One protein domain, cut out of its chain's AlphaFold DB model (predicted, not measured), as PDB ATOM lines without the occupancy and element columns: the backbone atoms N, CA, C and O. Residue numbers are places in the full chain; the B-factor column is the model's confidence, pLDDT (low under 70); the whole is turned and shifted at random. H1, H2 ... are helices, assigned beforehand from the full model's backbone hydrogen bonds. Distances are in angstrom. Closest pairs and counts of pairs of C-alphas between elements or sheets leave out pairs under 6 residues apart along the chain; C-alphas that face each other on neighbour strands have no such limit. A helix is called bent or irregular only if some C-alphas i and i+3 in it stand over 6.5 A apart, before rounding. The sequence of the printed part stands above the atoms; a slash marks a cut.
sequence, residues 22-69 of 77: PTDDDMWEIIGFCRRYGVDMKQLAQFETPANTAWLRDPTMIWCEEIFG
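This is residues 22 to 69 of the 77 residues of an uncharacterized protein of Novosphingobium sp. THN1 (UniProt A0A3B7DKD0). A long helix, H1, and a shorter one, H2, fold back on each other as a helical hairpin, and H4 is set crosswise over one side of it, packed on H2. The very short H3 is on that same side of the hairpin, toward the end where H1 begins. The printed part has 48 residues with four named helices, in the order H1, H2, H3, H4, and no named strand; the class is all helix. The whole is compact, with a radius of gyration of the C-alphas of 9.7 A, and rounded, with spans of 28 by 21 by 17 A.

The first element is H1, residues 24 to 37, which begins with C-alpha 24 at (-15.757, 41.645, -6.060) and is 20.1 A from first to last C-alpha. H2, residues 41 to 47, is 11.2 A long and begins with C-alpha 41 at (-28.853, 49.104, -3.379). H2 is neither bent nor irregular, but only just: C-alphas 43 and 46 are 6.1 A apart. H3 has four residues, 53 to 56. H4, residues 62 to 68, is 10.9 A long and ends with C-alpha 68 at (-31.906, 42.889, -8.387). H4 is also neither bent nor irregular, but only just, with C-alphas 62 and 65 at 6.5 A.

H1 and H2 form a helical hairpin, with a shallow tilt of 25 degrees, opposite ways. H1 touches H2 with residues 31 to 35 alone, and their closest C-alphas, those of Cys 34 and Met 41, are 6.3 A apart. H2 touches H4, about perpendicular at 76 degrees; the closest C-alphas are those of Lys 42 and Ile 67, at 4.3 A. H1 and H4 are close but not clearly touching, about perpendicular at 85 degrees, with the C-alphas of Ile 31 and Trp 63 closest at 7.3 A. H3 is close to H4 but not clearly touching it, with the C-alphas of Leu 56 and Cys 64 closest at 6.6 A. H3 is likewise close to H1 but not clearly touching it; the closest C-alphas, those of Asp 24 and Trp 55, are 7.7 A apart. H2 and H3 are near each other, their closest C-alphas 8.4 A apart. Every O i to N i+4 pair of H1 is within hydrogen-bond range, against 2 of 3 in H4 and 0 of 3 in H2, where 4 of 4 O i to N i+3 pairs are within range; H3 is too short for an O i to N i+4 pair.

The two C-alphas farthest apart, those of Tyr 37 and Pro 50, are 28.1 A apart. The printed part runs from residue 22 to 69 and has no cut. The links H1 to H2, H2 to H3 and H3 to H4 are tight. The mean pLDDT of the printed part is 89.7, and no printed residue is under 70.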
ATOM      1  N   PRO A  22     -15.046  48.488  -9.839       86.25
ATOM      2  CA  PRO A  22     -14.910  47.729  -8.600       86.25
ATOM      3  C   PRO A  22     -14.629  46.248  -8.872       86.25
ATOM      4  O   PRO A  22     -15.193  45.658  -9.796       86.25
ATOM      5  N   THR A  23     -13.757  45.650  -8.061       87.69
ATOM      6  CA  THR A  23     -13.614  44.190  -7.968       87.69
ATOM      7  C   THR A  23     -14.705  43.627  -7.058       87.69
ATOM      8  O   THR A  23     -15.426  44.379  -6.405       87.69
ATOM      9  N   ASP A  24     -14.807  42.302  -6.967       86.44
ATOM     10  CA  ASP A  24     -15.757  41.645  -6.060       86.44
ATOM     11  C   ASP A  24     -15.528  42.052  -4.586       86.44
ATOM     12  O   ASP A  24     -16.487  42.257  -3.839       86.44
ATOM     13  N   ASP A  25     -14.270  42.262  -4.180       87.50
ATOM     14  CA  ASP A  25     -13.922  42.744  -2.834       87.50
ATOM     15  C   ASP A  25     -14.339  44.211  -2.616       87.50
ATOM     16  O   ASP A  25     -14.918  44.539  -1.580       87.50
ATOM     17  N   ASP A  26     -14.117  45.097  -3.595       89.31
ATOM     18  CA  ASP A  26     -14.568  46.495  -3.477       89.31
ATOM     19  C   ASP A  26     -16.103  46.583  -3.468       89.31
ATOM     20  O   ASP A  26     -16.692  47.409  -2.766       89.31
ATOM     21  N   MET A  27     -16.771  45.717  -4.240       89.44
ATOM     22  CA  MET A  27     -18.230  45.629  -4.264       89.44
ATOM     23  C   MET A  27     -18.778  45.289  -2.881       89.44
ATOM     24  O   MET A  27     -19.762  45.895  -2.462       89.44
ATOM     25  N   TRP A  28     -18.137  44.379  -2.146       89.25
ATOM     26  CA  TRP A  28     -18.501  44.077  -0.762       89.25
ATOM     27  C   TRP A  28     -18.460  45.311   0.147       89.25
ATOM     28  O   TRP A  28     -19.377  45.512   0.950       89.25
ATOM     29  N   GLU A  29     -17.435  46.155   0.015       90.12
ATOM     30  CA  GLU A  29     -17.325  47.390   0.796       90.12
ATOM     31  C   GLU A  29     -18.411  48.405   0.420       90.12
ATOM     32  O   GLU A  29     -19.059  48.966   1.310       90.12
ATOM     33  N   ILE A  30     -18.675  48.596  -0.878       90.56
ATOM     34  CA  ILE A  30     -19.743  49.488  -1.357       90.56
ATOM     35  C   ILE A  30     -21.115  48.994  -0.885       90.56
ATOM     36  O   ILE A  30     -21.929  49.785  -0.408       90.56
ATOM     37  N   ILE A  31     -21.369  47.687  -0.959       92.06
ATOM     38  CA  ILE A  31     -22.589  47.059  -0.441       92.06
ATOM     39  C   ILE A  31     -22.729  47.352   1.055       92.06
ATOM     40  O   ILE A  31     -23.785  47.794   1.511       92.06
ATOM     41  N   GLY A  32     -21.662  47.148   1.831       92.00
ATOM     42  CA  GLY A  32     -21.650  47.440   3.262       92.00
ATOM     43  C   GLY A  32     -21.944  48.911   3.564       92.00
ATOM     44  O   GLY A  32     -22.738  49.212   4.458       92.00
ATOM     45  N   PHE A  33     -21.354  49.826   2.793       91.69
ATOM     46  CA  PHE A  33     -21.617  51.258   2.883       91.69
ATOM     47  C   PHE A  33     -23.089  51.578   2.602       91.69
ATOM     48  O   PHE A  33     -23.746  52.209   3.435       91.69
ATOM     49  N   CYS A  34     -23.634  51.093   1.484       92.19
ATOM     50  CA  CYS A  34     -25.013  51.370   1.101       92.19
ATOM     51  C   CYS A  34     -26.007  50.850   2.140       92.19
ATOM     52  O   CYS A  34     -26.897  51.586   2.564       92.19
ATOM     53  N   ARG A  35     -25.800  49.629   2.645       91.19
ATOM     54  CA  ARG A  35     -26.650  49.045   3.692       91.19
ATOM     55  C   ARG A  35     -26.550  49.801   5.014       91.19
ATOM     56  O   ARG A  35     -27.562  50.003   5.678       91.19
ATOM     57  N   ARG A  36     -25.351  50.255   5.395       93.19
ATOM     58  CA  ARG A  36     -25.134  51.004   6.643       93.19
ATOM     59  C   ARG A  36     -25.816  52.369   6.638       93.19
ATOM     60  O   ARG A  36     -26.284  52.805   7.688       93.19
ATOM     61  N   TYR A  37     -25.849  53.036   5.489       90.81
ATOM     62  CA  TYR A  37     -26.388  54.392   5.360       90.81
ATOM     63  C   TYR A  37     -27.763  54.453   4.679       90.81
ATOM     64  O   TYR A  37     -28.287  55.544   4.478       90.81
ATOM     65  N   GLY A  38     -28.370  53.306   4.361       89.56
ATOM     66  CA  GLY A  38     -29.688  53.239   3.725       89.56
ATOM     67  C   GLY A  38     -29.708  53.786   2.295       89.56
ATOM     68  O   GLY A  38     -30.738  54.277   1.840       89.56
ATOM     69  N   VAL A  39     -28.570  53.739   1.603       90.56
ATOM     70  CA  VAL A  39     -28.461  54.124   0.193       90.56
ATOM     71  C   VAL A  39     -29.091  53.024  -0.663       90.56
ATOM     72  O   VAL A  39     -28.907  51.839  -0.383       90.56
ATOM     73  N   ASP A  40     -29.835  53.405  -1.705       91.00
ATOM     74  CA  ASP A  40     -30.552  52.451  -2.558       91.00
ATOM     75  C   ASP A  40     -29.585  51.470  -3.237       91.00
ATOM     76  O   ASP A  40     -28.783  51.852  -4.089       91.00
ATOM     77  N   MET A  41     -29.688  50.193  -2.874       92.56
ATOM     78  CA  MET A  41     -28.853  49.104  -3.379       92.56
ATOM     79  C   MET A  41     -29.064  48.823  -4.870       92.56
ATOM     80  O   MET A  41     -28.151  48.332  -5.533       92.56
ATOM     81  N   LYS A  42     -30.218  49.188  -5.440       93.50
ATOM     82  CA  LYS A  42     -30.524  48.947  -6.861       93.50
ATOM     83  C   LYS A  42     -29.564  49.660  -7.802       93.50
ATOM     84  O   LYS A  42     -29.308  49.178  -8.903       93.50
ATOM     85  N   GLN A  43     -28.990  50.784  -7.368       90.81
ATOM     86  CA  GLN A  43     -28.014  51.517  -8.173       90.81
ATOM     87  C   GLN A  43     -26.729  50.714  -8.409       90.81
ATOM     88  O   GLN A  43     -26.025  50.973  -9.381       90.81
ATOM     89  N   LEU A  44     -26.422  49.723  -7.563       91.75
ATOM     90  CA  LEU A  44     -25.224  48.896  -7.702       91.75
ATOM     91  C   LEU A  44     -25.303  47.934  -8.891       91.75
ATOM     92  O   LEU A  44     -24.270  47.450  -9.346       91.75
ATOM     93  N   ALA A  45     -26.497  47.715  -9.455       91.81
ATOM     94  CA  ALA A  45     -26.670  46.938 -10.681       91.81
ATOM     95  C   ALA A  45     -25.885  47.529 -11.869       91.81
ATOM     96  O   ALA A  45     -25.527  46.798 -12.787       91.81
ATOM     97  N   GLN A  46     -25.561  48.830 -11.842       89.94
ATOM     98  CA  GLN A  46     -24.743  49.472 -12.879       89.94
ATOM     99  C   GLN A  46     -23.295  48.951 -12.928       89.94
ATOM    100  O   GLN A  46     -22.626  49.111 -13.945       89.94
ATOM    101  N   PHE A  47     -22.813  48.334 -11.844       88.69
ATOM    102  CA  PHE A  47     -21.474  47.743 -11.757       88.69
ATOM    103  C   PHE A  47     -21.435  46.281 -12.227       88.69
ATOM    104  O   PHE A  47     -20.401  45.617 -12.119       88.69
ATOM    105  N   GLU A  48     -22.548  45.761 -12.751       89.62
ATOM    106  CA  GLU A  48     -22.581  44.443 -13.369       89.62
ATOM    107  C   GLU A  48     -21.716  44.417 -14.637       89.62
ATOM    108  O   GLU A  48     -21.877  45.204 -15.569       89.62
ATOM    109  N   THR A  49     -20.807  43.452 -14.685       87.75
ATOM    110  CA  THR A  49     -19.955  43.152 -15.829       87.75
ATOM    111  C   THR A  49     -20.072  41.666 -16.174       87.75
ATOM    112  O   THR A  49     -20.417  40.851 -15.315       87.75
ATOM    113  N   PRO A  50     -19.724  41.252 -17.405       88.00
ATOM    114  CA  PRO A  50     -19.710  39.833 -17.758       88.00
ATOM    115  C   PRO A  50     -18.799  38.976 -16.862       88.00
ATOM    116  O   PRO A  50     -19.023  37.776 -16.746       88.00
ATOM    117  N   ALA A  51     -17.782  39.579 -16.238       85.75
ATOM    118  CA  ALA A  51     -16.837  38.880 -15.373       85.75
ATOM    119  C   ALA A  51     -17.391  38.632 -13.959       85.75
ATOM    120  O   ALA A  51     -17.160  37.558 -13.409       85.75
ATOM    121  N   ASN A  52     -18.135  39.587 -13.390       87.25
ATOM    122  CA  ASN A  52     -18.650  39.500 -12.017       87.25
ATOM    123  C   ASN A  52     -20.130  39.085 -11.934       87.25
ATOM    124  O   ASN A  52     -20.611  38.822 -10.836       87.25
ATOM    125  N   THR A  53     -20.856  38.982 -13.057       89.62
ATOM    126  CA  THR A  53     -22.302  38.668 -13.075       89.62
ATOM    127  C   THR A  53     -22.649  37.413 -12.269       89.62
ATOM    128  O   THR A  53     -23.624  37.412 -11.522       89.62
ATOM    129  N   ALA A  54     -21.813  36.368 -12.337       90.25
ATOM    130  CA  ALA A  54     -22.043  35.116 -11.620       90.25
ATOM    131  C   ALA A  54     -22.013  35.294 -10.092       90.25
ATOM    132  O   ALA A  54     -22.805  34.667  -9.396       90.25
ATOM    133  N   TRP A  55     -21.127  36.156  -9.592       89.69
ATOM    134  CA  TRP A  55     -21.009  36.480  -8.172       89.69
ATOM    135  C   TRP A  55     -22.054  37.521  -7.745       89.69
ATOM    136  O   TRP A  55     -22.741  37.353  -6.738       89.69
ATOM    137  N   LEU A  56     -22.230  38.579  -8.540       88.75
ATOM    138  CA  LEU A  56     -23.116  39.692  -8.215       88.75
ATOM    139  C   LEU A  56     -24.592  39.267  -8.206       88.75
ATOM    140  O   LEU A  56     -25.347  39.710  -7.341       88.75
ATOM    141  N   ARG A  57     -24.994  38.378  -9.127       90.88
ATOM    142  CA  ARG A  57     -26.345  37.797  -9.201       90.88
ATOM    143  C   ARG A  57     -26.481  36.458  -8.479       90.88
ATOM    144  O   ARG A  57     -27.485  35.777  -8.690       90.88
ATOM    145  N   ASP A  58     -25.521  36.055  -7.648       89.88
ATOM    146  CA  ASP A  58     -25.645  34.807  -6.894       89.88
ATOM    147  C   ASP A  58     -26.883  34.882  -5.975       89.88
ATOM    148  O   ASP A  58     -26.907  35.672  -5.029       89.88
ATOM    149  N   PRO A  59     -27.937  34.077  -6.219       88.00
ATOM    150  CA  PRO A  59     -29.176  34.152  -5.452       88.00
ATOM    151  C   PRO A  59     -29.012  33.664  -4.007       88.00
ATOM    152  O   PRO A  59     -29.942  33.790  -3.212       88.00
ATOM    153  N   THR A  60     -27.881  33.061  -3.642       87.62
ATOM    154  CA  THR A  60     -27.584  32.688  -2.252       87.62
ATOM    155  C   THR A  60     -27.066  33.870  -1.436       87.62
ATOM    156  O   THR A  60     -27.104  33.838  -0.207       87.62
ATOM    157  N   MET A  61     -26.632  34.935  -2.109       87.44
ATOM    158  CA  MET A  61     -26.050  36.099  -1.471       87.44
ATOM    159  C   MET A  61     -27.116  37.109  -1.058       87.44
ATOM    160  O   MET A  61     -28.034  37.437  -1.810       87.44
ATOM    161  N   ILE A  62     -26.949  37.659   0.144       85.75
ATOM    162  CA  ILE A  62     -27.919  38.565   0.775       85.75
ATOM    163  C   ILE A  62     -28.137  39.869  -0.004       85.75
ATOM    164  O   ILE A  62     -29.199  40.469   0.098       85.75
ATOM    165  N   TRP A  63     -27.153  40.315  -0.789       88.56
ATOM    166  CA  TRP A  63     -27.272  41.531  -1.598       88.56
ATOM    167  C   TRP A  63     -28.010  41.308  -2.919       88.56
ATOM    168  O   TRP A  63     -28.480  42.279  -3.500       88.56
ATOM    169  N   CYS A  64     -28.128  40.072  -3.414       90.50
ATOM    170  CA  CYS A  64     -28.717  39.810  -4.730       90.50
ATOM    171  C   CYS A  64     -30.192  40.241  -4.782       90.50
ATOM    172  O   CYS A  64     -30.625  40.883  -5.741       90.50
ATOM    173  N   GLU A  65     -30.944  39.984  -3.710       90.38
ATOM    174  CA  GLU A  65     -32.327  40.447  -3.581       90.38
ATOM    175  C   GLU A  65     -32.415  41.974  -3.466       90.38
ATOM    176  O   GLU A  65     -33.252  42.595  -4.117       90.38
ATOM    177  N   GLU A  66     -31.517  42.603  -2.703       91.38
ATOM    178  CA  GLU A  66     -31.507  44.058  -2.518       91.38
ATOM    179  C   GLU A  66     -31.132  44.813  -3.812       91.38
ATOM    180  O   GLU A  66     -31.695  45.872  -4.092       91.38
ATOM    181  N   ILE A  67     -30.219  44.265  -4.623       93.19
ATOM    182  CA  ILE A  67     -29.752  44.878  -5.877       93.19
ATOM    183  C   ILE A  67     -30.715  44.583  -7.037       93.19
ATOM    184  O   ILE A  67     -31.061  45.492  -7.792       93.19
ATOM    185  N   PHE A  68     -31.163  43.332  -7.197       91.31
ATOM    186  CA  PHE A  68     -31.906  42.889  -8.387       91.31
ATOM    187  C   PHE A  68     -33.382  42.563  -8.137       91.31
ATOM    188  O   PHE A  68     -34.118  42.329  -9.097       91.31
ATOM    189  N   GLY A  69     -33.837  42.521  -6.884       85.38
ATOM    190  CA  GLY A  69     -35.201  42.103  -6.542       85.38
ATOM    191  C   GLY A  69     -35.480  40.623  -6.825       85.38
ATOM    192  O   GLY A  69     -36.637  40.234  -6.973       85.38
TER     193      GLY A  69